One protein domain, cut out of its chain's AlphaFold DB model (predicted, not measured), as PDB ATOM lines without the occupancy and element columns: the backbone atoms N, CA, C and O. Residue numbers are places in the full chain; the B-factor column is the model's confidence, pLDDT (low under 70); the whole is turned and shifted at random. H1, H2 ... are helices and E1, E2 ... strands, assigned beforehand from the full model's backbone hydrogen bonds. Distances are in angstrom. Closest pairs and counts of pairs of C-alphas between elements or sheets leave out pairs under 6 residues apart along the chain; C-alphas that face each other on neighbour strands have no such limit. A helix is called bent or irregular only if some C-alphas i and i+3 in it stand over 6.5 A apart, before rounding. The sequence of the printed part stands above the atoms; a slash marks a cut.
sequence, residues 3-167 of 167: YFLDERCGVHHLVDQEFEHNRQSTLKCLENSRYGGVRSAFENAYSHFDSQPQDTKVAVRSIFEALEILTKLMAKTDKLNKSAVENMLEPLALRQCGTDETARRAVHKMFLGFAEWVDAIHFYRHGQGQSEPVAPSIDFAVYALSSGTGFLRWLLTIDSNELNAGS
ATOM      1  N   TYR A   3     171.770 177.407 153.541       56.25
ATOM      2  CA  TYR A   3     172.328 178.414 152.649       56.25
ATOM      3  C   TYR A   3     172.079 179.793 153.259       56.25
ATOM      4  O   TYR A   3     171.103 179.962 153.995       56.25
ATOM      5  N   PHE A   4     172.953 180.761 152.992       63.19
ATOM      6  CA  PHE A   4     172.658 182.170 153.258       63.19
ATOM      7  C   PHE A   4     172.637 182.957 151.956       63.19
ATOM      8  O   PHE A   4     173.278 182.581 150.976       63.19
ATOM      9  N   LEU A   5     171.856 184.031 151.962       61.94
ATOM     10  CA  LEU A   5     171.788 185.000 150.879       61.94
ATOM     11  C   LEU A   5     172.630 186.210 151.281       61.94
ATOM     12  O   LEU A   5     172.420 186.754 152.367       61.94
ATOM     13  N   ASP A   6     173.580 186.607 150.439       70.69
ATOM     14  CA  ASP A   6     174.299 187.869 150.627       70.69
ATOM     15  C   ASP A   6     173.451 189.080 150.173       70.69
ATOM     16  O   ASP A   6     172.369 188.942 149.592       70.69
ATOM     17  N   GLU A   7     173.946 190.297 150.421       69.12
ATOM     18  CA  GLU A   7     173.282 191.554 150.022       69.12
ATOM     19  C   GLU A   7     173.150 191.727 148.494       69.12
ATOM     20  O   GLU A   7     172.455 192.627 148.024       69.12
ATOM     21  N   ARG A   8     173.813 190.871 147.709       67.25
ATOM     22  CA  ARG A   8     173.779 190.834 146.242       67.25
ATOM     23  C   ARG A   8     172.923 189.678 145.713       67.25
ATOM     24  O   ARG A   8     172.963 189.405 144.513       67.25
ATOM     25  N   CYS A   9     172.140 189.026 146.576       64.75
ATOM     26  CA  CYS A   9     171.338 187.840 146.264       64.75
ATOM     27  C   CYS A   9     172.167 186.621 145.803       64.75
ATOM     28  O   CYS A   9     171.641 185.737 145.124       64.75
ATOM     29  N   GLY A  10     173.446 186.554 146.169       59.59
ATOM     30  CA  GLY A  10     174.299 185.381 146.021       59.59
ATOM     31  C   GLY A  10     173.920 184.304 147.034       59.59
ATOM     32  O   GLY A  10     173.791 184.581 148.226       59.59
ATOM     33  N   VAL A  11     173.713 183.073 146.558       58.94
ATOM     34  CA  VAL A  11     173.457 181.907 147.413       58.94
ATOM     35  C   VAL A  11     174.797 181.307 147.814       58.94
ATOM     36  O   VAL A  11     175.543 180.839 146.960       58.94
ATOM     37  N   HIS A  12     175.078 181.287 149.111       62.62
ATOM     38  CA  HIS A  12     176.264 180.656 149.679       62.62
ATOM     39  C   HIS A  12     175.878 179.399 150.440       62.62
ATOM     40  O   HIS A  12     174.906 179.407 151.205       62.62
ATOM     41  N   HIS A  13     176.644 178.322 150.273       59.44
ATOM     42  CA  HIS A  13     176.367 177.086 150.984       59.44
ATOM     43  C   HIS A  13     176.849 177.177 152.435       59.44
ATOM     44  O   HIS A  13     178.041 177.148 152.730       59.44
ATOM     45  N   LEU A  14     175.895 177.199 153.365       60.69
ATOM     46  CA  LEU A  14     176.153 176.921 154.775       60.69
ATOM     47  C   LEU A  14     176.165 175.409 154.945       60.69
ATOM     48  O   LEU A  14     175.142 174.784 155.246       60.69
ATOM     49  N   VAL A  15     177.342 174.824 154.730       64.25
ATOM     50  CA  VAL A  15     177.607 173.457 155.181       64.25
ATOM     51  C   VAL A  15     177.335 173.406 156.688       64.25
ATOM     52  O   VAL A  15     176.448 172.673 157.123       64.25
ATOM     53  N   ASP A  16     177.995 174.297 157.438       74.44
ATOM     54  CA  ASP A  16     177.694 174.669 158.821       74.44
ATOM     55  C   ASP A  16     178.336 176.032 159.185       74.44
ATOM     56  O   ASP A  16     179.016 176.663 158.370       74.44
ATOM     57  N   GLN A  17     178.087 176.510 160.409       78.19
ATOM     58  CA  GLN A  17     178.598 177.789 160.917       78.19
ATOM     59  C   GLN A  17     180.127 177.805 161.092       78.19
ATOM     60  O   GLN A  17     180.752 178.850 160.906       78.19
ATOM     61  N   GLU A  18     180.736 176.668 161.427       81.31
ATOM     62  CA  GLU A  18     182.180 176.555 161.653       81.31
ATOM     63  C   GLU A  18     182.952 176.617 160.331       81.31
ATOM     64  O   GLU A  18     184.019 177.229 160.254       81.31
ATOM     65  N   PHE A  19     182.393 176.052 159.261       83.12
ATOM     66  CA  PHE A  19     182.939 176.136 157.912       83.12
ATOM     67  C   PHE A  19     183.066 177.594 157.449       83.12
ATOM     68  O   PHE A  19     184.134 178.020 156.999       83.12
ATOM     69  N   GLU A  20     182.008 178.386 157.635       85.75
ATOM     70  CA  GLU A  20     182.016 179.804 157.272       85.75
ATOM     71  C   GLU A  20     182.898 180.630 158.220       85.75
ATOM     72  O   GLU A  20     183.658 181.494 157.778       85.75
ATOM     73  N   HIS A  21     182.892 180.323 159.522       86.62
ATOM     74  CA  HIS A  21     183.800 180.960 160.475       86.62
ATOM     75  C   HIS A  21     185.271 180.754 160.081       86.62
ATOM     76  O   HIS A  21     186.068 181.698 160.098       86.62
ATOM     77  N   ASN A  22     185.631 179.538 159.664       87.56
ATOM     78  CA  ASN A  22     186.976 179.213 159.201       87.56
ATOM     79  C   ASN A  22     187.360 179.992 157.940       87.56
ATOM     80  O   ASN A  22     188.472 180.528 157.881       87.56
ATOM     81  N   ARG A  23     186.443 180.129 156.974       92.25
ATOM     82  CA  ARG A  23     186.640 180.965 155.780       92.25
ATOM     83  C   ARG A  23     186.927 182.416 156.166       92.25
ATOM     84  O   ARG A  23     187.976 182.953 155.808       92.25
ATOM     85  N   GLN A  24     186.039 183.030 156.948       92.19
ATOM     86  CA  GLN A  24     186.140 184.444 157.326       92.19
ATOM     87  C   GLN A  24     187.382 184.735 158.172       92.19
ATOM     88  O   GLN A  24     188.077 185.727 157.949       92.19
ATOM     89  N   SER A  25     187.711 183.856 159.122       91.06
ATOM     90  CA  SER A  25     188.922 184.015 159.928       91.06
ATOM     91  C   SER A  25     190.195 183.913 159.088       91.06
ATOM     92  O   SER A  25     191.171 184.582 159.409       91.06
ATOM     93  N   THR A  26     190.201 183.096 158.034       94.06
ATOM     94  CA  THR A  26     191.358 182.961 157.136       94.06
ATOM     95  C   THR A  26     191.513 184.178 156.236       94.06
ATOM     96  O   THR A  26     192.627 184.670 156.073       94.06
ATOM     97  N   LEU A  27     190.408 184.720 155.711       94.62
ATOM     98  CA  LEU A  27     190.423 185.940 154.898       94.62
ATOM     99  C   LEU A  27     191.052 187.120 155.639       94.62
ATOM    100  O   LEU A  27     191.864 187.832 155.053       94.62
ATOM    101  N   LYS A  28     190.764 187.272 156.938       92.94
ATOM    102  CA  LYS A  28     191.394 188.301 157.781       92.94
ATOM    103  C   LYS A  28     192.916 188.155 157.848       92.94
ATOM    104  O   LYS A  28     193.638 189.140 157.755       92.94
ATOM    105  N   CYS A  29     193.429 186.927 157.957       92.06
ATOM    106  CA  CYS A  29     194.875 186.672 157.941       92.06
ATOM    107  C   CYS A  29     195.523 186.974 156.573       92.06
ATOM    108  O   CYS A  29     196.731 187.189 156.500       92.06
ATOM    109  N   LEU A  30     194.731 187.000 155.499       94.94
ATOM    110  CA  LEU A  30     195.167 187.227 154.120       94.94
ATOM    111  C   LEU A  30     195.044 188.695 153.668       94.94
ATOM    112  O   LEU A  30     195.270 188.993 152.496       94.94
ATOM    113  N   GLU A  31     194.701 189.625 154.564       92.75
ATOM    114  CA  GLU A  31     194.566 191.056 154.240       92.75
ATOM    115  C   GLU A  31     195.904 191.742 153.919       92.75
ATOM    116  O   GLU A  31     195.925 192.774 153.247       92.75
ATOM    117  N   ASN A  32     197.032 191.170 154.350       91.62
ATOM    118  CA  ASN A  32     198.356 191.696 154.029       91.62
ATOM    119  C   ASN A  32     198.636 191.610 152.514       91.62
ATOM    120  O   ASN A  32     198.441 190.563 151.894       91.62
ATOM    121  N   SER A  33     199.176 192.682 151.923       92.00
ATOM    122  CA  SER A  33     199.464 192.771 150.482       92.00
ATOM    123  C   SER A  33     200.402 191.676 149.960       92.00
ATOM    124  O   SER A  33     200.291 191.291 148.797       92.00
ATOM    125  N   ARG A  34     201.291 191.131 150.805       94.62
ATOM    126  CA  ARG A  34     202.146 189.974 150.476       94.62
ATOM    127  C   ARG A  34     201.325 188.754 150.050       94.62
ATOM    128  O   ARG A  34     201.765 187.996 149.190       94.62
ATOM    129  N   TYR A  35     200.136 188.579 150.620       97.44
ATOM    130  CA  TYR A  35     199.291 187.405 150.415       97.44
ATOM    131  C   TYR A  35     198.216 187.602 149.339       97.44
ATOM    132  O   TYR A  35     197.336 186.757 149.211       97.44
ATOM    133  N   GLY A  36     198.278 188.660 148.521       96.62
ATOM    134  CA  GLY A  36     197.240 188.953 147.521       96.62
ATOM    135  C   GLY A  36     196.958 187.802 146.541       96.62
ATOM    136  O   GLY A  36     195.800 187.503 146.245       96.62
ATOM    137  N   GLY A  37     198.003 187.095 146.090       96.44
ATOM    138  CA  GLY A  37     197.845 185.902 145.247       96.44
ATOM    139  C   GLY A  37     197.192 184.730 145.988       96.44
ATOM    140  O   GLY A  37     196.301 184.077 145.451       96.44
ATOM    141  N   VAL A  38     197.581 184.515 147.251       97.88
ATOM    142  CA  VAL A  38     197.004 183.479 148.124       97.88
ATOM    143  C   VAL A  38     195.523 183.759 148.369       97.88
ATOM    144  O   VAL A  38     194.695 182.867 148.213       97.88
ATOM    145  N   ARG A  39     195.182 185.014 148.686       97.75
ATOM    146  CA  ARG A  39     193.810 185.483 148.887       97.75
ATOM    147  C   ARG A  39     192.938 185.230 147.667       97.75
ATOM    148  O   ARG A  39     191.864 184.662 147.812       97.75
ATOM    149  N   SER A  40     193.423 185.597 146.484       97.44
ATOM    150  CA  SER A  40     192.674 185.426 145.235       97.44
ATOM    151  C   SER A  40     192.362 183.949 144.969       97.44
ATOM    152  O   SER A  40     191.222 183.595 144.679       97.44
ATOM    153  N   ALA A  41     193.349 183.058 145.126       97.50
ATOM    154  CA  ALA A  41     193.140 181.617 144.964       97.50
ATOM    155  C   ALA A  41     192.199 181.031 146.035       97.50
ATOM    156  O   ALA A  41     191.355 180.189 145.728       97.50
ATOM    157  N   PHE A  42     192.306 181.507 147.278       97.94
ATOM    158  CA  PHE A  42     191.434 181.101 148.378       97.94
ATOM    159  C   PHE A  42     189.977 181.525 148.144       97.94
ATOM    160  O   PHE A  42     189.075 180.699 148.241       97.94
ATOM    161  N   GLU A  43     189.732 182.785 147.773       96.81
ATOM    162  CA  GLU A  43     188.394 183.288 147.438       96.81
ATOM    163  C   GLU A  43     187.796 182.529 146.241       96.81
ATOM    164  O   GLU A  43     186.627 182.136 146.295       96.81
ATOM    165  N   ASN A  44     188.603 182.222 145.215       96.31
ATOM    166  CA  ASN A  44     188.179 181.401 144.076       96.31
ATOM    167  C   ASN A  44     187.715 180.003 144.504       96.31
ATOM    168  O   ASN A  44     186.703 179.518 144.000       96.31
ATOM    169  N   ALA A  45     188.409 179.363 145.453       96.25
ATOM    170  CA  ALA A  45     188.035 178.035 145.937       96.25
ATOM    171  C   ALA A  45     186.603 178.004 146.483       96.25
ATOM    172  O   ALA A  45     185.806 177.150 146.095       96.25
ATOM    173  N   TYR A  46     186.260 178.975 147.329       94.38
ATOM    174  CA  TYR A  46     184.915 179.086 147.885       94.38
ATOM    175  C   TYR A  46     183.896 179.573 146.854       94.38
ATOM    176  O   TYR A  46     182.775 179.083 146.846       94.38
ATOM    177  N   SER A  47     184.275 180.463 145.932       93.94
ATOM    178  CA  SER A  47     183.376 180.904 144.859       93.94
ATOM    179  C   SER A  47     182.952 179.759 143.932       93.94
ATOM    180  O   SER A  47     181.801 179.728 143.508       93.94
ATOM    181  N   HIS A  48     183.856 178.829 143.609       94.19
ATOM    182  CA  HIS A  48     183.532 177.634 142.818       94.19
ATOM    183  C   HIS A  48     182.736 176.598 143.617       94.19
ATOM    184  O   HIS A  48     181.932 175.856 143.058       94.19
ATOM    185  N   PHE A  49     182.941 176.545 144.931       92.75
ATOM    186  CA  PHE A  49     182.149 175.689 145.804       92.75
ATOM    187  C   PHE A  49     180.712 176.214 145.985       92.75
ATOM    188  O   PHE A  49     179.779 175.420 146.044       92.75
ATOM    189  N   ASP A  50     180.533 177.534 146.030       90.12
ATOM    190  CA  ASP A  50     179.232 178.201 146.161       90.12
ATOM    191  C   ASP A  50     178.485 178.340 144.812       90.12
ATOM    192  O   ASP A  50     177.332 178.772 144.781       90.12
ATOM    193  N   SER A  51     179.109 177.988 143.678       90.00
ATOM    194  CA  SER A  51     178.502 178.166 142.354       90.00
ATOM    195  C   SER A  51     177.303 177.243 142.107       90.00
ATOM    196  O   SER A  51     177.136 176.198 142.731       90.00
ATOM    197  N   GLN A  52     176.464 177.617 141.137       85.31
ATOM    198  CA  GLN A  52     175.304 176.835 140.695       85.31
ATOM    199  C   GLN A  52     175.417 176.586 139.173       85.31
ATOM    200  O   GLN A  52     175.234 177.536 138.408       85.31
ATOM    201  N   PRO A  53     175.722 175.355 138.701       84.75
ATOM    202  CA  PRO A  53     176.023 174.154 139.485       84.75
ATOM    203  C   PRO A  53     177.362 174.259 140.231       84.75
ATOM    204  O   PRO A  53     178.250 175.021 139.846       84.75
ATOM    205  N   GLN A  54     177.496 173.481 141.302       87.31
ATOM    206  CA  GLN A  54     178.684 173.458 142.150       87.31
ATOM    207  C   GLN A  54     179.872 172.806 141.432       87.31
ATOM    208  O   GLN A  54     179.756 171.685 140.932       87.31
ATOM    209  N   ASP A  55     181.029 173.473 141.429       91.94
ATOM    210  CA  ASP A  55     182.265 172.953 140.834       91.94
ATOM    211  C   ASP A  55     183.256 172.519 141.922       91.94
ATOM    212  O   ASP A  55     184.213 173.215 142.276       91.94
ATOM    213  N   THR A  56     183.022 171.326 142.477       93.56
ATOM    214  CA  THR A  56     183.859 170.763 143.549       93.56
ATOM    215  C   THR A  56     185.298 170.522 143.102       93.56
ATOM    216  O   THR A  56     186.227 170.604 143.908       93.56
ATOM    217  N   LYS A  57     185.512 170.246 141.814       92.62
ATOM    218  CA  LYS A  57     186.837 169.977 141.267       92.62
ATOM    219  C   LYS A  57     187.678 171.246 141.238       92.62
ATOM    220  O   LYS A  57     188.821 171.224 141.700       92.62
ATOM    221  N   VAL A  58     187.136 172.335 140.697       93.25
ATOM    222  CA  VAL A  58     187.859 173.607 140.667       93.25
ATOM    223  C   VAL A  58     188.008 174.162 142.081       93.25
ATOM    224  O   VAL A  58     189.105 174.592 142.420       93.25
ATOM    225  N   ALA A  59     187.001 174.025 142.949       95.12
ATOM    226  CA  ALA A  59     187.113 174.410 144.356       95.12
ATOM    227  C   ALA A  59     188.311 173.742 145.063       95.12
ATOM    228  O   ALA A  59     189.167 174.424 145.633       95.12
ATOM    229  N   VAL A  60     188.424 172.411 144.969       95.81
ATOM    230  CA  VAL A  60     189.536 171.644 145.563       95.81
ATOM    231  C   VAL A  60     190.885 172.002 144.925       95.81
ATOM    232  O   VAL A  60     191.905 172.094 145.609       95.81
ATOM    233  N   ARG A  61     190.911 172.255 143.613       94.88
ATOM    234  CA  ARG A  61     192.125 172.707 142.925       94.88
ATOM    235  C   ARG A  61     192.568 174.094 143.398       94.88
ATOM    236  O   ARG A  61     193.761 174.303 143.600       94.88
ATOM    237  N   SER A  62     191.637 175.023 143.575       96.50
ATOM    238  CA  SER A  62     191.933 176.400 143.970       96.50
ATOM    239  C   SER A  62     192.403 176.505 145.423       96.50
ATOM    240  O   SER A  62     193.323 177.273 145.696       96.50
ATOM    241  N   ILE A  63     191.877 175.694 146.356       97.75
ATOM    242  CA  ILE A  63     192.408 175.678 147.735       97.75
ATOM    243  C   ILE A  63     193.841 175.131 147.780       97.75
ATOM    244  O   ILE A  63     194.689 175.656 148.501       97.75
ATOM    245  N   PHE A  64     194.149 174.124 146.956       97.12
ATOM    246  CA  PHE A  64     195.520 173.648 146.784       97.12
ATOM    247  C   PHE A  64     196.423 174.741 146.201       97.12
ATOM    248  O   PHE A  64     197.545 174.935 146.661       97.12
ATOM    249  N   GLU A  65     195.942 175.466 145.191       96.94
ATOM    250  CA  GLU A  65     196.678 176.571 144.577       96.94
ATOM    251  C   GLU A  65     196.996 177.677 145.590       96.94
ATOM    252  O   GLU A  65     198.124 178.163 145.612       96.94
ATOM    253  N   ALA A  66     196.069 178.007 146.497       98.12
ATOM    254  CA  ALA A  66     196.331 178.947 147.585       98.12
ATOM    255  C   ALA A  66     197.506 178.492 148.473       98.12
ATOM    256  O   ALA A  66     198.425 179.272 148.738       98.12
ATOM    257  N   LEU A  67     197.528 177.215 148.876       98.12
ATOM    258  CA  LEU A  67     198.638 176.625 149.635       98.12
ATOM    259  C   LEU A  67     199.948 176.606 148.836       98.12
ATOM    260  O   LEU A  67     201.014 176.868 149.396       98.12
ATOM    261  N   GLU A  68     199.895 176.319 147.535       97.56
ATOM    262  CA  GLU A  68     201.073 176.309 146.667       97.56
ATOM    263  C   GLU A  68     201.670 177.710 146.500       97.56
ATOM    264  O   GLU A  68     202.890 177.864 146.582       97.56
ATOM    265  N   ILE A  69     200.836 178.740 146.326       97.69
ATOM    266  CA  ILE A  69     201.287 180.136 146.275       97.69
ATOM    267  C   ILE A  69     201.938 180.524 147.603       97.69
ATOM    268  O   ILE A  69     203.039 181.071 147.591       97.69
ATOM    269  N   LEU A  70     201.317 180.210 148.746       97.94
ATOM    270  CA  LEU A  70     201.910 180.519 150.050       97.94
ATOM    271  C   LEU A  70     203.250 179.797 150.241       97.94
ATOM    272  O   LEU A  70     204.234 180.405 150.650       97.94
ATOM    273  N   THR A  71     203.325 178.526 149.855       97.62
ATOM    274  CA  THR A  71     204.562 177.736 149.915       97.62
ATOM    275  C   THR A  71     205.692 178.388 149.110       97.62
ATOM    276  O   THR A  71     206.821 178.456 149.590       97.62
ATOM    277  N   LYS A  72     205.390 178.926 147.920       96.50
ATOM    278  CA  LYS A  72     206.345 179.673 147.077       96.50
ATOM    279  C   LYS A  72     206.806 180.991 147.703       96.50
ATOM    280  O   LYS A  72     207.904 181.453 147.408       96.50
ATOM    281  N   LEU A  73     205.978 181.614 148.542       96.06
ATOM    282  CA  LEU A  73     206.349 182.824 149.284       96.06
ATOM    283  C   LEU A  73     207.260 182.508 150.479       96.06
ATOM    284  O   LEU A  73     208.136 183.314 150.796       96.06
ATOM    285  N   MET A  74     207.051 181.357 151.125       95.62
ATOM    286  CA  MET A  74     207.792 180.909 152.312       95.62
ATOM    287  C   MET A  74     209.132 180.241 151.971       95.62
ATOM    288  O   MET A  74     210.083 180.316 152.748       95.62
ATOM    289  N   ALA A  75     209.215 179.554 150.831       92.81
ATOM    290  CA  ALA A  75     210.367 178.745 150.455       92.81
ATOM    291  C   ALA A  75     210.671 178.833 148.955       92.81
ATOM    292  O   ALA A  75     209.789 179.006 148.116       92.81
ATOM    293  N   LYS A  76     211.946 178.646 148.597       89.31
ATOM    294  CA  LYS A  76     212.402 178.620 147.201       89.31
ATOM    295  C   LYS A  76     212.057 177.276 146.541       89.31
ATOM    296  O   LYS A  76     212.916 176.409 146.405       89.31
ATOM    297  N   THR A  77     210.799 177.114 146.140       92.94
ATOM    298  CA  THR A  77     210.290 175.948 145.398       92.94
ATOM    299  C   THR A  77     209.357 176.373 144.273       92.94
ATOM    300  O   THR A  77     208.689 177.395 144.369       92.94
ATOM    301  N   ASP A  78     209.270 175.559 143.222       89.62
ATOM    302  CA  ASP A  78     208.378 175.798 142.082       89.62
ATOM    303  C   ASP A  78     207.000 175.137 142.247       89.62
ATOM    304  O   ASP A  78     206.063 175.447 141.504       89.62
ATOM    305  N   LYS A  79     206.852 174.217 143.207       92.25
ATOM    306  CA  LYS A  79     205.624 173.438 143.414       92.25
ATOM    307  C   LYS A  79     205.442 173.000 144.860       92.25
ATOM    308  O   LYS A  79     206.416 172.806 145.589       92.25
ATOM    309  N   LEU A  80     204.185 172.778 145.231       95.81
ATOM    310  CA  LEU A  80     203.824 172.104 146.472       95.81
ATOM    311  C   LEU A  80     203.728 170.600 146.204       95.81
ATOM    312  O   LEU A  80     202.978 170.151 145.342       95.81
ATOM    313  N   ASN A  81     204.525 169.818 146.920       95.50
ATOM    314  CA  ASN A  81     204.483 168.361 146.933       95.50
ATOM    315  C   ASN A  81     204.949 167.855 148.304       95.50
ATOM    316  O   ASN A  81     205.442 168.644 149.113       95.50
ATOM    317  N   LYS A  82     204.844 166.546 148.545       96.00
ATOM    318  CA  LYS A  82     205.323 165.908 149.777       96.00
ATOM    319  C   LYS A  82     206.740 166.331 150.180       96.00
ATOM    320  O   LYS A  82     206.966 166.739 151.313       96.00
ATOM    321  N   SER A  83     207.673 166.353 149.228       95.75
ATOM    322  CA  SER A  83     209.053 166.773 149.494       95.75
ATOM    323  C   SER A  83     209.161 168.240 149.936       95.75
ATOM    324  O   SER A  83     209.928 168.523 150.852       95.75
ATOM    325  N   ALA A  84     208.400 169.165 149.345       97.25
ATOM    326  CA  ALA A  84     208.373 170.565 149.769       97.25
ATOM    327  C   ALA A  84     207.792 170.716 151.186       97.25
ATOM    328  O   ALA A  84     208.306 171.502 151.980       97.25
ATOM    329  N   VAL A  85     206.767 169.928 151.528       97.81
ATOM    330  CA  VAL A  85     206.195 169.903 152.882       97.81
ATOM    331  C   VAL A  85     207.246 169.459 153.904       97.81
ATOM    332  O   VAL A  85     207.529 170.203 154.840       97.81
ATOM    333  N   GLU A  86     207.869 168.302 153.690       96.88
ATOM    334  CA  GLU A  86     208.807 167.686 154.642       96.88
ATOM    335  C   GLU A  86     210.156 168.417 154.722       96.88
ATOM    336  O   GLU A  86     210.725 168.591 155.795       96.88
ATOM    337  N   ASN A  87     210.701 168.863 153.588       96.56
ATOM    338  CA  ASN A  87     212.077 169.372 153.540       96.56
ATOM    339  C   ASN A  87     212.166 170.897 153.590       96.56
ATOM    340  O   ASN A  87     213.259 171.428 153.792       96.56
ATOM    341  N   MET A  88     211.058 171.615 153.377       96.50
ATOM    342  CA  MET A  88     211.067 173.080 153.348       96.50
ATOM    343  C   MET A  88     210.134 173.689 154.381       96.50
ATOM    344  O   MET A  88     210.592 174.532 155.140       96.50
ATOM    345  N   LEU A  89     208.869 173.265 154.446       97.62
ATOM    346  CA  LEU A  89     207.887 173.868 155.353       97.62
ATOM    347  C   LEU A  89     208.009 173.353 156.791       97.62
ATOM    348  O   LEU A  89     208.006 174.151 157.729       97.62
ATOM    349  N   GLU A  90     208.159 172.040 156.977       97.75
ATOM    350  CA  GLU A  90     208.292 171.431 158.304       97.75
ATOM    351  C   GLU A  90     209.468 172.023 159.108       97.75
ATOM    352  O   GLU A  90     209.256 172.391 160.269       97.75
ATOM    353  N   PRO A  91     210.679 172.222 158.540       96.75
ATOM    354  CA  PRO A  91     211.769 172.860 159.270       96.75
ATOM    355  C   PRO A  91     211.439 174.266 159.786       96.75
ATOM    356  O   PRO A  91     211.945 174.635 160.845       96.75
ATOM    357  N   LEU A  92     210.598 175.043 159.086       96.56
ATOM    358  CA  LEU A  92     210.147 176.363 159.559       96.56
ATOM    359  C   LEU A  92     209.299 176.206 160.828       96.56
ATOM    360  O   LEU A  92     209.550 176.861 161.836       96.56
ATOM    361  N   ALA A  93     208.345 175.273 160.820       96.44
ATOM    362  CA  ALA A  93     207.493 175.000 161.976       96.44
ATOM    363  C   ALA A  93     208.283 174.435 163.171       96.44
ATOM    364  O   ALA A  93     208.056 174.822 164.320       96.44
ATOM    365  N   LEU A  94     209.247 173.546 162.915       96.50
ATOM    366  CA  LEU A  94     210.080 172.951 163.962       96.50
ATOM    367  C   LEU A  94     210.979 173.975 164.664       96.50
ATOM    368  O   LEU A  94     211.275 173.791 165.846       96.50
ATOM    369  N   ARG A  95     211.397 175.053 163.986       94.50
ATOM    370  CA  ARG A  95     212.130 176.158 164.633       94.50
ATOM    371  C   ARG A  95     211.280 176.877 165.676       94.50
ATOM    372  O   ARG A  95     211.791 177.222 166.738       94.50
ATOM    373  N   GLN A  96     209.981 177.022 165.423       94.38
ATOM    374  CA  GLN A  96     209.044 177.697 166.331       94.38
ATOM    375  C   GLN A  96     208.735 176.875 167.589       94.38
ATOM    376  O   GLN A  96     208.276 177.424 168.585       94.38
ATOM    377  N   CYS A  97     209.038 175.574 167.577       93.62
ATOM    378  CA  CYS A  97     208.903 174.708 168.749       93.62
ATOM    379  C   CYS A  97     210.047 174.874 169.769       93.62
ATOM    380  O   CYS A  97     209.970 174.323 170.867       93.62
ATOM    381  N   GLY A  98     211.135 175.573 169.417       91.00
ATOM    382  CA  GLY A  98     212.315 175.691 170.276       91.00
ATOM    383  C   GLY A  98     212.881 174.321 170.677       91.00
ATOM    384  O   GLY A  98     213.111 173.462 169.823       91.00
ATOM    385  N   THR A  99     213.098 174.122 171.980       94.38
ATOM    386  CA  THR A  99     213.640 172.884 172.574       94.38
ATOM    387  C   THR A  99     212.567 171.933 173.124       94.38
ATOM    388  O   THR A  99     212.904 170.976 173.818       94.38
ATOM    389  N   ASP A 100     211.278 172.189 172.882       97.38
ATOM    390  CA  ASP A 100     210.206 171.298 173.341       97.38
ATOM    391  C   ASP A 100     210.107 170.061 172.434       97.38
ATOM    392  O   ASP A 100     209.498 170.081 171.363       97.38
ATOM    393  N   GLU A 101     210.693 168.950 172.877       97.38
ATOM    394  CA  GLU A 101     210.683 167.681 172.141       97.38
ATOM    395  C   GLU A 101     209.278 167.091 171.944       97.38
ATOM    396  O   GLU A 101     209.034 166.387 170.960       97.38
ATOM    397  N   THR A 102     208.325 167.380 172.836       98.12
ATOM    398  CA  THR A 102     206.942 166.904 172.677       98.12
ATOM    399  C   THR A 102     206.252 167.677 171.563       98.12
ATOM    400  O   THR A 102     205.665 167.063 170.666       98.12
ATOM    401  N   ALA A 103     206.394 169.004 171.560       97.44
ATOM    402  CA  ALA A 103     205.882 169.855 170.492       97.44
ATOM    403  C   ALA A 103     206.506 169.488 169.139       97.44
ATOM    404  O   ALA A 103     205.784 169.271 168.168       97.44
ATOM    405  N   ARG A 104     207.831 169.307 169.082       98.06
ATOM    406  CA  ARG A 104     208.550 168.912 167.858       98.06
ATOM    407  C   ARG A 104     208.032 167.595 167.286       98.06
ATOM    408  O   ARG A 104     207.760 167.506 166.090       98.06
ATOM    409  N   ARG A 105     207.837 166.577 168.134       98.19
ATOM    410  CA  ARG A 105     207.281 165.281 167.711       98.19
ATOM    411  C   ARG A 105     205.848 165.401 167.199       98.19
ATOM    412  O   ARG A 105     205.516 164.751 166.209       98.19
ATOM    413  N   ALA A 106     205.012 166.200 167.860       98.25
ATOM    414  CA  ALA A 106     203.639 166.438 167.425       98.25
ATOM    415  C   ALA A 106     203.608 167.154 166.066       98.25
ATOM    416  O   ALA A 106     202.961 166.670 165.139       98.25
ATOM    417  N   VAL A 107     204.373 168.240 165.916       97.94
ATOM    418  CA  VAL A 107     204.486 169.004 164.665       97.94
ATOM    419  C   VAL A 107     204.967 168.121 163.521       97.94
ATOM    420  O   VAL A 107     204.325 168.112 162.476       97.94
ATOM    421  N   HIS A 108     206.001 167.306 163.735       98.12
ATOM    422  CA  HIS A 108     206.468 166.354 162.726       98.12
ATOM    423  C   HIS A 108     205.336 165.438 162.230       98.12
ATOM    424  O   HIS A 108     205.107 165.307 161.030       98.12
ATOM    425  N   LYS A 109     204.550 164.841 163.139       98.44
ATOM    426  CA  LYS A 109     203.419 163.979 162.749       98.44
ATOM    427  C   LYS A 109     202.305 164.735 162.028       98.44
ATOM    428  O   LYS A 109     201.720 164.185 161.098       98.44
ATOM    429  N   MET A 110     202.038 165.980 162.415       98.38
ATOM    430  CA  MET A 110     201.079 166.831 161.710       98.38
ATOM    431  C   MET A 110     201.553 167.159 160.287       98.38
ATOM    432  O   MET A 110     200.745 167.120 159.362       98.38
ATOM    433  N   PHE A 111     202.851 167.410 160.087       98.31
ATOM    434  CA  PHE A 111     203.431 167.644 158.762       98.31
ATOM    435  C   PHE A 111     203.460 166.387 157.890       98.31
ATOM    436  O   PHE A 111     203.193 166.494 156.696       98.31
ATOM    437  N   LEU A 112     203.656 165.193 158.465       98.06
ATOM    438  CA  LEU A 112     203.437 163.940 157.730       98.06
ATOM    439  C   LEU A 112     201.989 163.846 157.223       98.06
ATOM    440  O   LEU A 112     201.766 163.562 156.052       98.06
ATOM    441  N   GLY A 113     201.005 164.141 158.079       97.94
ATOM    442  CA  GLY A 113     199.596 164.178 157.675       97.94
ATOM    443  C   GLY A 113     199.308 165.224 156.594       97.94
ATOM    444  O   GLY A 113     198.552 164.956 155.663       97.94
ATOM    445  N   PHE A 114     199.943 166.396 156.672       98.44
ATOM    446  CA  PHE A 114     199.843 167.420 155.632       98.44
ATOM    447  C   PHE A 114     200.445 166.951 154.301       98.44
ATOM    448  O   PHE A 114     199.870 167.188 153.241       98.44
ATOM    449  N   ALA A 115     201.572 166.244 154.339       98.06
ATOM    450  CA  ALA A 115     202.209 165.725 153.140       98.06
ATOM    451  C   ALA A 115     201.331 164.671 152.440       98.06
ATOM    452  O   ALA A 115     201.158 164.724 151.222       98.06
ATOM    453  N   GLU A 116     200.696 163.782 153.213       97.94
ATOM    454  CA  GLU A 116     199.703 162.831 152.694       97.94
ATOM    455  C   GLU A 116     198.453 163.539 152.152       97.94
ATOM    456  O   GLU A 116     197.912 163.142 151.122       97.94
ATOM    457  N   TRP A 117     198.009 164.627 152.792       97.75
ATOM    458  CA  TRP A 117     196.920 165.454 152.268       97.75
ATOM    459  C   TRP A 117     197.278 166.050 150.900       97.75
ATOM    460  O   TRP A 117     196.484 165.962 149.966       97.75
ATOM    461  N   VAL A 118     198.488 166.600 150.746       96.75
ATOM    462  CA  VAL A 118     198.983 167.155 149.474       96.75
ATOM    463  C   VAL A 118     198.968 166.100 148.366       96.75
ATOM    464  O   VAL A 118     198.469 166.372 147.271       96.75
ATOM    465  N   ASP A 119     199.451 164.890 148.648       94.12
ATOM    466  CA  ASP A 119     199.433 163.787 147.684       94.12
ATOM    467  C   ASP A 119     198.006 163.301 147.378       94.12
ATOM    468  O   ASP A 119     197.685 163.017 146.223       94.12
ATOM    469  N   ALA A 120     197.104 163.291 148.364       93.31
ATOM    470  CA  ALA A 120     195.704 162.937 148.147       93.31
ATOM    471  C   ALA A 120     194.990 163.927 147.206       93.31
ATOM    472  O   ALA A 120     194.250 163.522 146.307       93.31
ATOM    473  N   ILE A 121     195.230 165.232 147.358       93.62
ATOM    474  CA  ILE A 121     194.622 166.245 146.484       93.62
ATOM    475  C   ILE A 121     195.167 166.164 145.049       93.62
ATOM    476  O   ILE A 121     194.441 166.456 144.090       93.62
ATOM    477  N   HIS A 122     196.401 165.687 144.858       89.38
ATOM    478  CA  HIS A 122     196.968 165.482 143.524       89.38
ATOM    479  C   HIS A 122     196.144 164.522 142.642       89.38
ATOM    480  O   HIS A 122     196.111 164.731 141.425       89.38
ATOM    481  N   PHE A 123     195.394 163.570 143.216       88.06
ATOM    482  CA  PHE A 123     194.474 162.697 142.461       88.06
ATOM    483  C   PHE A 123     193.326 163.448 141.763       88.06
ATOM    484  O   PHE A 123     192.792 162.970 140.760       88.06
ATOM    485  N   TYR A 124     192.957 164.631 142.260       84.81
ATOM    486  CA  TYR A 124     191.926 165.486 141.659       84.81
ATOM    487  C   TYR A 124     192.515 166.629 140.815       84.81
ATOM    488  O   TYR A 124     191.808 167.233 140.003       84.81
ATOM    489  N   ARG A 125     193.819 166.911 140.970       72.44
ATOM    490  CA  ARG A 125     194.553 167.954 140.230       72.44
ATOM    491  C   ARG A 125     195.130 167.446 138.906       72.44
ATOM    492  O   ARG A 125     195.106 168.183 137.919       72.44
ATOM    493  N   HIS A 126     195.679 166.231 138.876       71.56
ATOM    494  CA  HIS A 126     196.273 165.661 137.666       71.56
ATOM    495  C   HIS A 126     195.204 165.060 136.747       71.56
ATOM    496  O   HIS A 126     194.167 164.584 137.202       71.56
ATOM    497  N   GLY A 127     195.435 165.117 135.431       59.12
ATOM    498  CA  GLY A 127     194.522 164.526 134.454       59.12
ATOM    499  C   GLY A 127     194.344 163.039 134.748       59.12
ATOM    500  O   GLY A 127     195.311 162.288 134.721       59.12
ATOM    501  N   GLN A 128     193.115 162.613 135.031       61.59
ATOM    502  CA  GLN A 128     192.808 161.255 135.500       61.59
ATOM    503  C   GLN A 128     192.883 160.183 134.397       61.59
ATOM    504  O   GLN A 128     192.383 159.079 134.577       61.59
ATOM    505  N   GLY A 129     193.476 160.494 133.238       58.78
ATOM    506  CA  GLY A 129     193.564 159.580 132.093       58.78
ATOM    507  C   GLY A 129     192.210 159.139 131.519       58.78
ATOM    508  O   GLY A 129     192.173 158.212 130.718       58.78
ATOM    509  N   GLN A 130     191.110 159.779 131.927       65.50
ATOM    510  CA  GLN A 130     189.739 159.461 131.526       65.50
ATOM    511  C   GLN A 130     189.129 160.609 130.716       65.50
ATOM    512  O   GLN A 130     189.521 161.767 130.879       65.50
ATOM    513  N   SER A 131     188.175 160.274 129.839       56.56
ATOM    514  CA  SER A 131     187.477 161.239 128.976       56.56
ATOM    515  C   SER A 131     186.679 162.266 129.774       56.56
ATOM    516  O   SER A 131     186.618 163.428 129.382       56.56
ATOM    517  N   GLU A 132     186.122 161.854 130.914       61.19
ATOM    518  CA  GLU A 132     185.447 162.727 131.867       61.19
ATOM    519  C   GLU A 132     186.187 162.685 133.205       61.19
ATOM    520  O   GLU A 132     186.275 161.629 133.833       61.19
ATOM    521  N   PRO A 133     186.768 163.807 133.656       68.88
ATOM    522  CA  PRO A 133     187.381 163.862 134.971       68.88
ATOM    523  C   PRO A 133     186.342 163.676 136.083       68.88
ATOM    524  O   PRO A 133     185.360 164.410 136.156       68.88
ATOM    525  N   VAL A 134     186.623 162.760 137.000       83.38
ATOM    526  CA  VAL A 134     185.884 162.521 138.237       83.38
ATOM    527  C   VAL A 134     186.098 163.694 139.189       83.38
ATOM    528  O   VAL A 134     187.197 163.921 139.710       83.38
ATOM    529  N   ALA A 135     185.026 164.448 139.410       87.50
ATOM    530  CA  ALA A 135     184.967 165.462 140.449       87.50
ATOM    531  C   ALA A 135     184.857 164.799 141.838       87.50
ATOM    532  O   ALA A 135     184.220 163.749 141.967       87.50
ATOM    533  N   PRO A 136     185.458 165.386 142.887       91.00
ATOM    534  CA  PRO A 136     185.256 164.905 144.246       91.00
ATOM    535  C   PRO A 136     183.787 165.043 144.659       91.00
ATOM    536  O   PRO A 136     183.097 165.977 144.231       91.00
ATOM    537  N   SER A 137     183.317 164.145 145.530       91.25
ATOM    538  CA  SER A 137     182.007 164.302 146.168       91.25
ATOM    539  C   SER A 137     181.948 165.614 146.957       91.25
ATOM    540  O   SER A 137     182.979 166.139 147.382       91.25
ATOM    541  N   ILE A 138     180.738 166.132 147.184       90.25
ATOM    542  CA  ILE A 138     180.540 167.356 147.975       90.25
ATOM    543  C   ILE A 138     181.161 167.196 149.368       90.25
ATOM    544  O   ILE A 138     181.937 168.053 149.777       90.25
ATOM    545  N   ASP A 139     180.916 166.074 150.049       90.12
ATOM    546  CA  ASP A 139     181.463 165.814 151.388       90.12
ATOM    547  C   ASP A 139     182.997 165.806 151.402       90.12
ATOM    548  O   ASP A 139     183.626 166.367 152.302       90.12
ATOM    549  N   PHE A 140     183.625 165.220 150.375       92.38
ATOM    550  CA  PHE A 140     185.079 165.257 150.257       92.38
ATOM    551  C   PHE A 140     185.582 166.673 149.970       92.38
ATOM    552  O   PHE A 140     186.590 167.085 150.538       92.38
ATOM    553  N   ALA A 141     184.890 167.435 149.120       93.88
ATOM    554  CA  ALA A 141     185.248 168.819 148.839       93.88
ATOM    555  C   ALA A 141     185.141 169.695 150.095       93.88
ATOM    556  O   ALA A 141     186.070 170.443 150.380       93.88
ATOM    557  N   VAL A 142     184.090 169.535 150.906       92.25
ATOM    558  CA  VAL A 142     183.968 170.183 152.224       92.25
ATOM    559  C   VAL A 142     185.163 169.845 153.107       92.25
ATOM    560  O   VAL A 142     185.796 170.749 153.660       92.25
ATOM    561  N   TYR A 143     185.499 168.559 153.236       94.25
ATOM    562  CA  TYR A 143     186.650 168.126 154.023       94.25
ATOM    563  C   TYR A 143     187.955 168.743 153.503       94.25
ATOM    564  O   TYR A 143     188.734 169.283 154.290       94.25
ATOM    565  N   ALA A 144     188.184 168.707 152.190       96.12
ATOM    566  CA  ALA A 144     189.380 169.236 151.549       96.12
ATOM    567  C   ALA A 144     189.508 170.755 151.733       96.12
ATOM    568  O   ALA A 144     190.578 171.229 152.105       96.12
ATOM    569  N   LEU A 145     188.424 171.517 151.552       95.88
ATOM    570  CA  LEU A 145     188.418 172.959 151.807       95.88
ATOM    571  C   LEU A 145     188.681 173.251 153.289       95.88
ATOM    572  O   LEU A 145     189.508 174.104 153.601       95.88
ATOM    573  N   SER A 146     188.045 172.516 154.204       95.06
ATOM    574  CA  SER A 146     188.203 172.720 155.653       95.06
ATOM    575  C   SER A 146     189.632 172.446 156.123       95.06
ATOM    576  O   SER A 146     190.256 173.276 156.782       95.06
ATOM    577  N   SER A 147     190.174 171.285 155.756       96.62
ATOM    578  CA  SER A 147     191.534 170.874 156.121       96.62
ATOM    579  C   SER A 147     192.596 171.735 155.433       96.62
ATOM    580  O   SER A 147     193.523 172.195 156.098       96.62
ATOM    581  N   GLY A 148     192.423 172.045 154.144       97.38
ATOM    582  CA  GLY A 148     193.299 172.957 153.405       97.38
ATOM    583  C   GLY A 148     193.328 174.361 154.013       97.38
ATOM    584  O   GLY A 148     194.398 174.943 154.171       97.38
ATOM    585  N   THR A 149     192.175 174.869 154.451       97.31
ATOM    586  CA  THR A 149     192.064 176.142 155.183       97.31
ATOM    587  C   THR A 149     192.793 176.093 156.526       97.31
ATOM    588  O   THR A 149     193.505 177.036 156.879       97.31
ATOM    589  N   GLY A 150     192.679 174.984 157.262       96.62
ATOM    590  CA  GLY A 150     193.419 174.763 158.504       96.62
ATOM    591  C   GLY A 150     194.937 174.811 158.302       96.62
ATOM    592  O   GLY A 150     195.628 175.550 159.008       96.62
ATOM    593  N   PHE A 151     195.455 174.096 157.297       97.94
ATOM    594  CA  PHE A 151     196.875 174.154 156.941       97.94
ATOM    595  C   PHE A 151     197.297 175.555 156.502       97.94
ATOM    596  O   PHE A 151     198.339 176.040 156.938       97.94
ATOM    597  N   LEU A 152     196.474 176.240 155.702       98.00
ATOM    598  CA  LEU A 152     196.772 177.583 155.214       98.00
ATOM    599  C   LEU A 152     196.946 178.564 156.375       98.00
ATOM    600  O   LEU A 152     197.947 179.272 156.440       98.00
ATOM    601  N   ARG A 153     196.016 178.558 157.338       96.31
ATOM    602  CA  ARG A 153     196.112 179.387 158.547       96.31
ATOM    603  C   ARG A 153     197.359 179.081 159.365       96.31
ATOM    604  O   ARG A 153     198.003 180.004 159.860       96.31
ATOM    605  N   TRP A 154     197.695 177.803 159.528       96.81
ATOM    606  CA  TRP A 154     198.884 177.427 160.284       96.81
ATOM    607  C   TRP A 154     200.161 177.931 159.603       96.81
ATOM    608  O   TRP A 154     201.000 178.548 160.258       96.81
ATOM    609  N   LEU A 155     200.267 177.763 158.283       97.69
ATOM    610  CA  LEU A 155     201.397 178.258 157.497       97.69
ATOM    611  C   LEU A 155     201.493 179.789 157.495       97.69
ATOM    612  O   LEU A 155     202.599 180.310 157.583       97.69
ATOM    613  N   LEU A 156     200.372 180.519 157.462       97.12
ATOM    614  CA  LEU A 156     200.372 181.985 157.577       97.12
ATOM    615  C   LEU A 156     200.938 182.455 158.921       97.12
ATOM    616  O   LEU A 156     201.703 183.421 158.963       97.12
ATOM    617  N   THR A 157     200.595 181.770 160.015       95.44
ATOM    618  CA  THR A 157     201.194 182.031 161.334       95.44
ATOM    619  C   THR A 157     202.696 181.760 161.303       95.44
ATOM    620  O   THR A 157     203.473 182.570 161.803       95.44
ATOM    621  N   ILE A 158     203.112 180.656 160.672       96.56
ATOM    622  CA  ILE A 158     204.527 180.308 160.536       96.56
ATOM    623  C   ILE A 158     205.281 181.384 159.738       96.56
ATOM    624  O   ILE A 158     206.281 181.881 160.246       96.56
ATOM    625  N   ASP A 159     204.799 181.784 158.552       96.25
ATOM    626  CA  ASP A 159     205.428 182.827 157.711       96.25
ATOM    627  C   ASP A 159     205.518 184.155 158.466       96.25
ATOM    628  O   ASP A 159     206.573 184.779 158.507       96.25
ATOM    629  N   SER A 160     204.437 184.557 159.141       94.06
ATOM    630  CA  SER A 160     204.406 185.806 159.912       94.06
ATOM    631  C   SER A 160     205.454 185.814 161.031       94.06
ATOM    632  O   SER A 160     206.127 186.822 161.238       94.06
ATOM    633  N   ASN A 161     205.641 184.688 161.725       94.12
ATOM    634  CA  ASN A 161     206.674 184.549 162.749       94.12
ATOM    635  C   ASN A 161     208.092 184.582 162.156       94.12
ATOM    636  O   ASN A 161     208.964 185.230 162.729       94.12
ATOM    637  N   GLU A 162     208.326 183.934 161.009       92.94
ATOM    638  CA  GLU A 162     209.633 183.965 160.333       92.94
ATOM    639  C   GLU A 162     209.989 185.379 159.850       92.94
ATOM    640  O   GLU A 162     211.129 185.813 160.009       92.94
ATOM    641  N   LEU A 163     209.015 186.126 159.317       90.69
ATOM    642  CA  LEU A 163     209.206 187.520 158.908       90.69
ATOM    643  C   LEU A 163     209.570 188.422 160.094       90.69
ATOM    644  O   LEU A 163     210.467 189.250 159.967       90.69
ATOM    645  N   ASN A 164     208.915 188.233 161.244       88.50
ATOM    646  CA  ASN A 164     209.201 188.991 162.467       88.50
ATOM    647  C   ASN A 164     210.535 188.599 163.124       88.50
ATOM    648  O   ASN A 164     211.142 189.412 163.810       88.50
ATOM    649  N   ALA A 165     210.992 187.356 162.955       83.81
ATOM    650  CA  ALA A 165     212.287 186.909 163.470       83.81
ATOM    651  C   ALA A 165     213.477 187.388 162.613       83.81
ATOM    652  O   ALA A 165     214.610 187.395 163.095       83.81
ATOM    653  N   GLY A 166     213.233 187.745 161.346       68.88
ATOM    654  CA  GLY A 166     214.244 188.236 160.402       68.88
ATOM    655  C   GLY A 166     214.368 189.762 160.291       68.88
ATOM    656  O   GLY A 166     215.271 190.228 159.593       68.88
ATOM    657  N   SER A 167     213.473 190.522 160.935       51.59
ATOM    658  CA  SER A 167     213.490 191.991 161.072       51.59
ATOM    659  C   SER A 167     214.212 192.437 162.338       51.59
ATOM    660  O   SER A 167     215.010 193.394 162.252       51.59
TER     661      SER A 167
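This is residues 3 to 167 of the 167 residues of an uncharacterized protein of Desulfobacteraceae bacterium (UniProt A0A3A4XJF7). What shape do these coordinates make? Four helices, H1, H2, H3 and H6, lie side by side as a bundle, and the helical hairpin of H4 and H5 packs slantwise on its H3 and H6 side. A small two-stranded hairpin, E1 and E2, sits at one end of the bundle, and residues 127 to 132 stick out. What is it made of, and how large is it? The printed part has 165 residues with two named strands and then six named helices, in the order E1 E2 H1 H2 H3 H4 H5 H6; it is mostly helix, and its sheet, order E1 - E2, is antiparallel. It is compact, with a radius of gyration of the C-alphas of 16.5 A and spans of 50 by 41 by 28 A.

How do the strands pair? E1, residues 3 to 5, and E2, residues 11 to 14, form an antiparallel hairpin, with N 4 and O 12 within hydrogen-bond range at 3.0 A. How do the bundle's helices stand? H6, residues 138 to 165, touches H3, residues 56 to 74, the same way at a shallow tilt of 12 degrees, closest at the C-alphas of Thr 56 and Ala 141, 5.8 A. With residues 146 to 156 alone H6 touches H1, residues 17 to 29, closest at the C-alphas of Thr 26 and Arg 153, 6.1 A. H2, residues 33 to 49, forms a helical hairpin with H3, closest at the C-alphas of Ala 45 and Ala 59, 4.1 A. What of the other two helices? H4, residues 82 to 96, and H5, residues 101 to 125, form a helical hairpin, closest at the C-alphas of Lys 82 and Ala 115, 4.6 A. H5 touches H3 with residues 118 to 125 alone, at a steep tilt of 47 degrees, closest at the C-alphas of Arg 61 and Arg 125, 6.0 A. H4 touches H6 with residues 92 to 96 alone, at a steep tilt of 49 degrees, closest at the C-alphas of Ala 93 and Ile 158, 6.2 A. Are the helix backbones complete? Every O i to N i+4 pair is within hydrogen-bond range in H3 and H6, against 8 of 9 in H1, 11 of 13 in H2, 7 of 11 in H4 and 19 of 21 in H5.

Where do the elements begin and end? E1 begins at C-alpha 3, (172.328, 178.414, 152.649), and H6 ends at C-alpha 165, (212.287, 186.909, 163.470). How long are the helices? H6 is 40.4 A, H5 35.8 A, H3 27.4 A and H2 24.8 A; H2 is irregular, with C-alphas 34 and 37 7.9 A apart, and has a kink of 28 degrees near residue 40.

Which C-alphas lie farthest apart? Those of Thr 99 and Ser 131, at 52.2 A. Is anything cut, long or uncertain? The printed part has no cut, and the link from H5 to H6, 12 residues, is long. Residues 3 to 5, 7 to 15, 127 to 133 and 166 to 167 have pLDDT under 70.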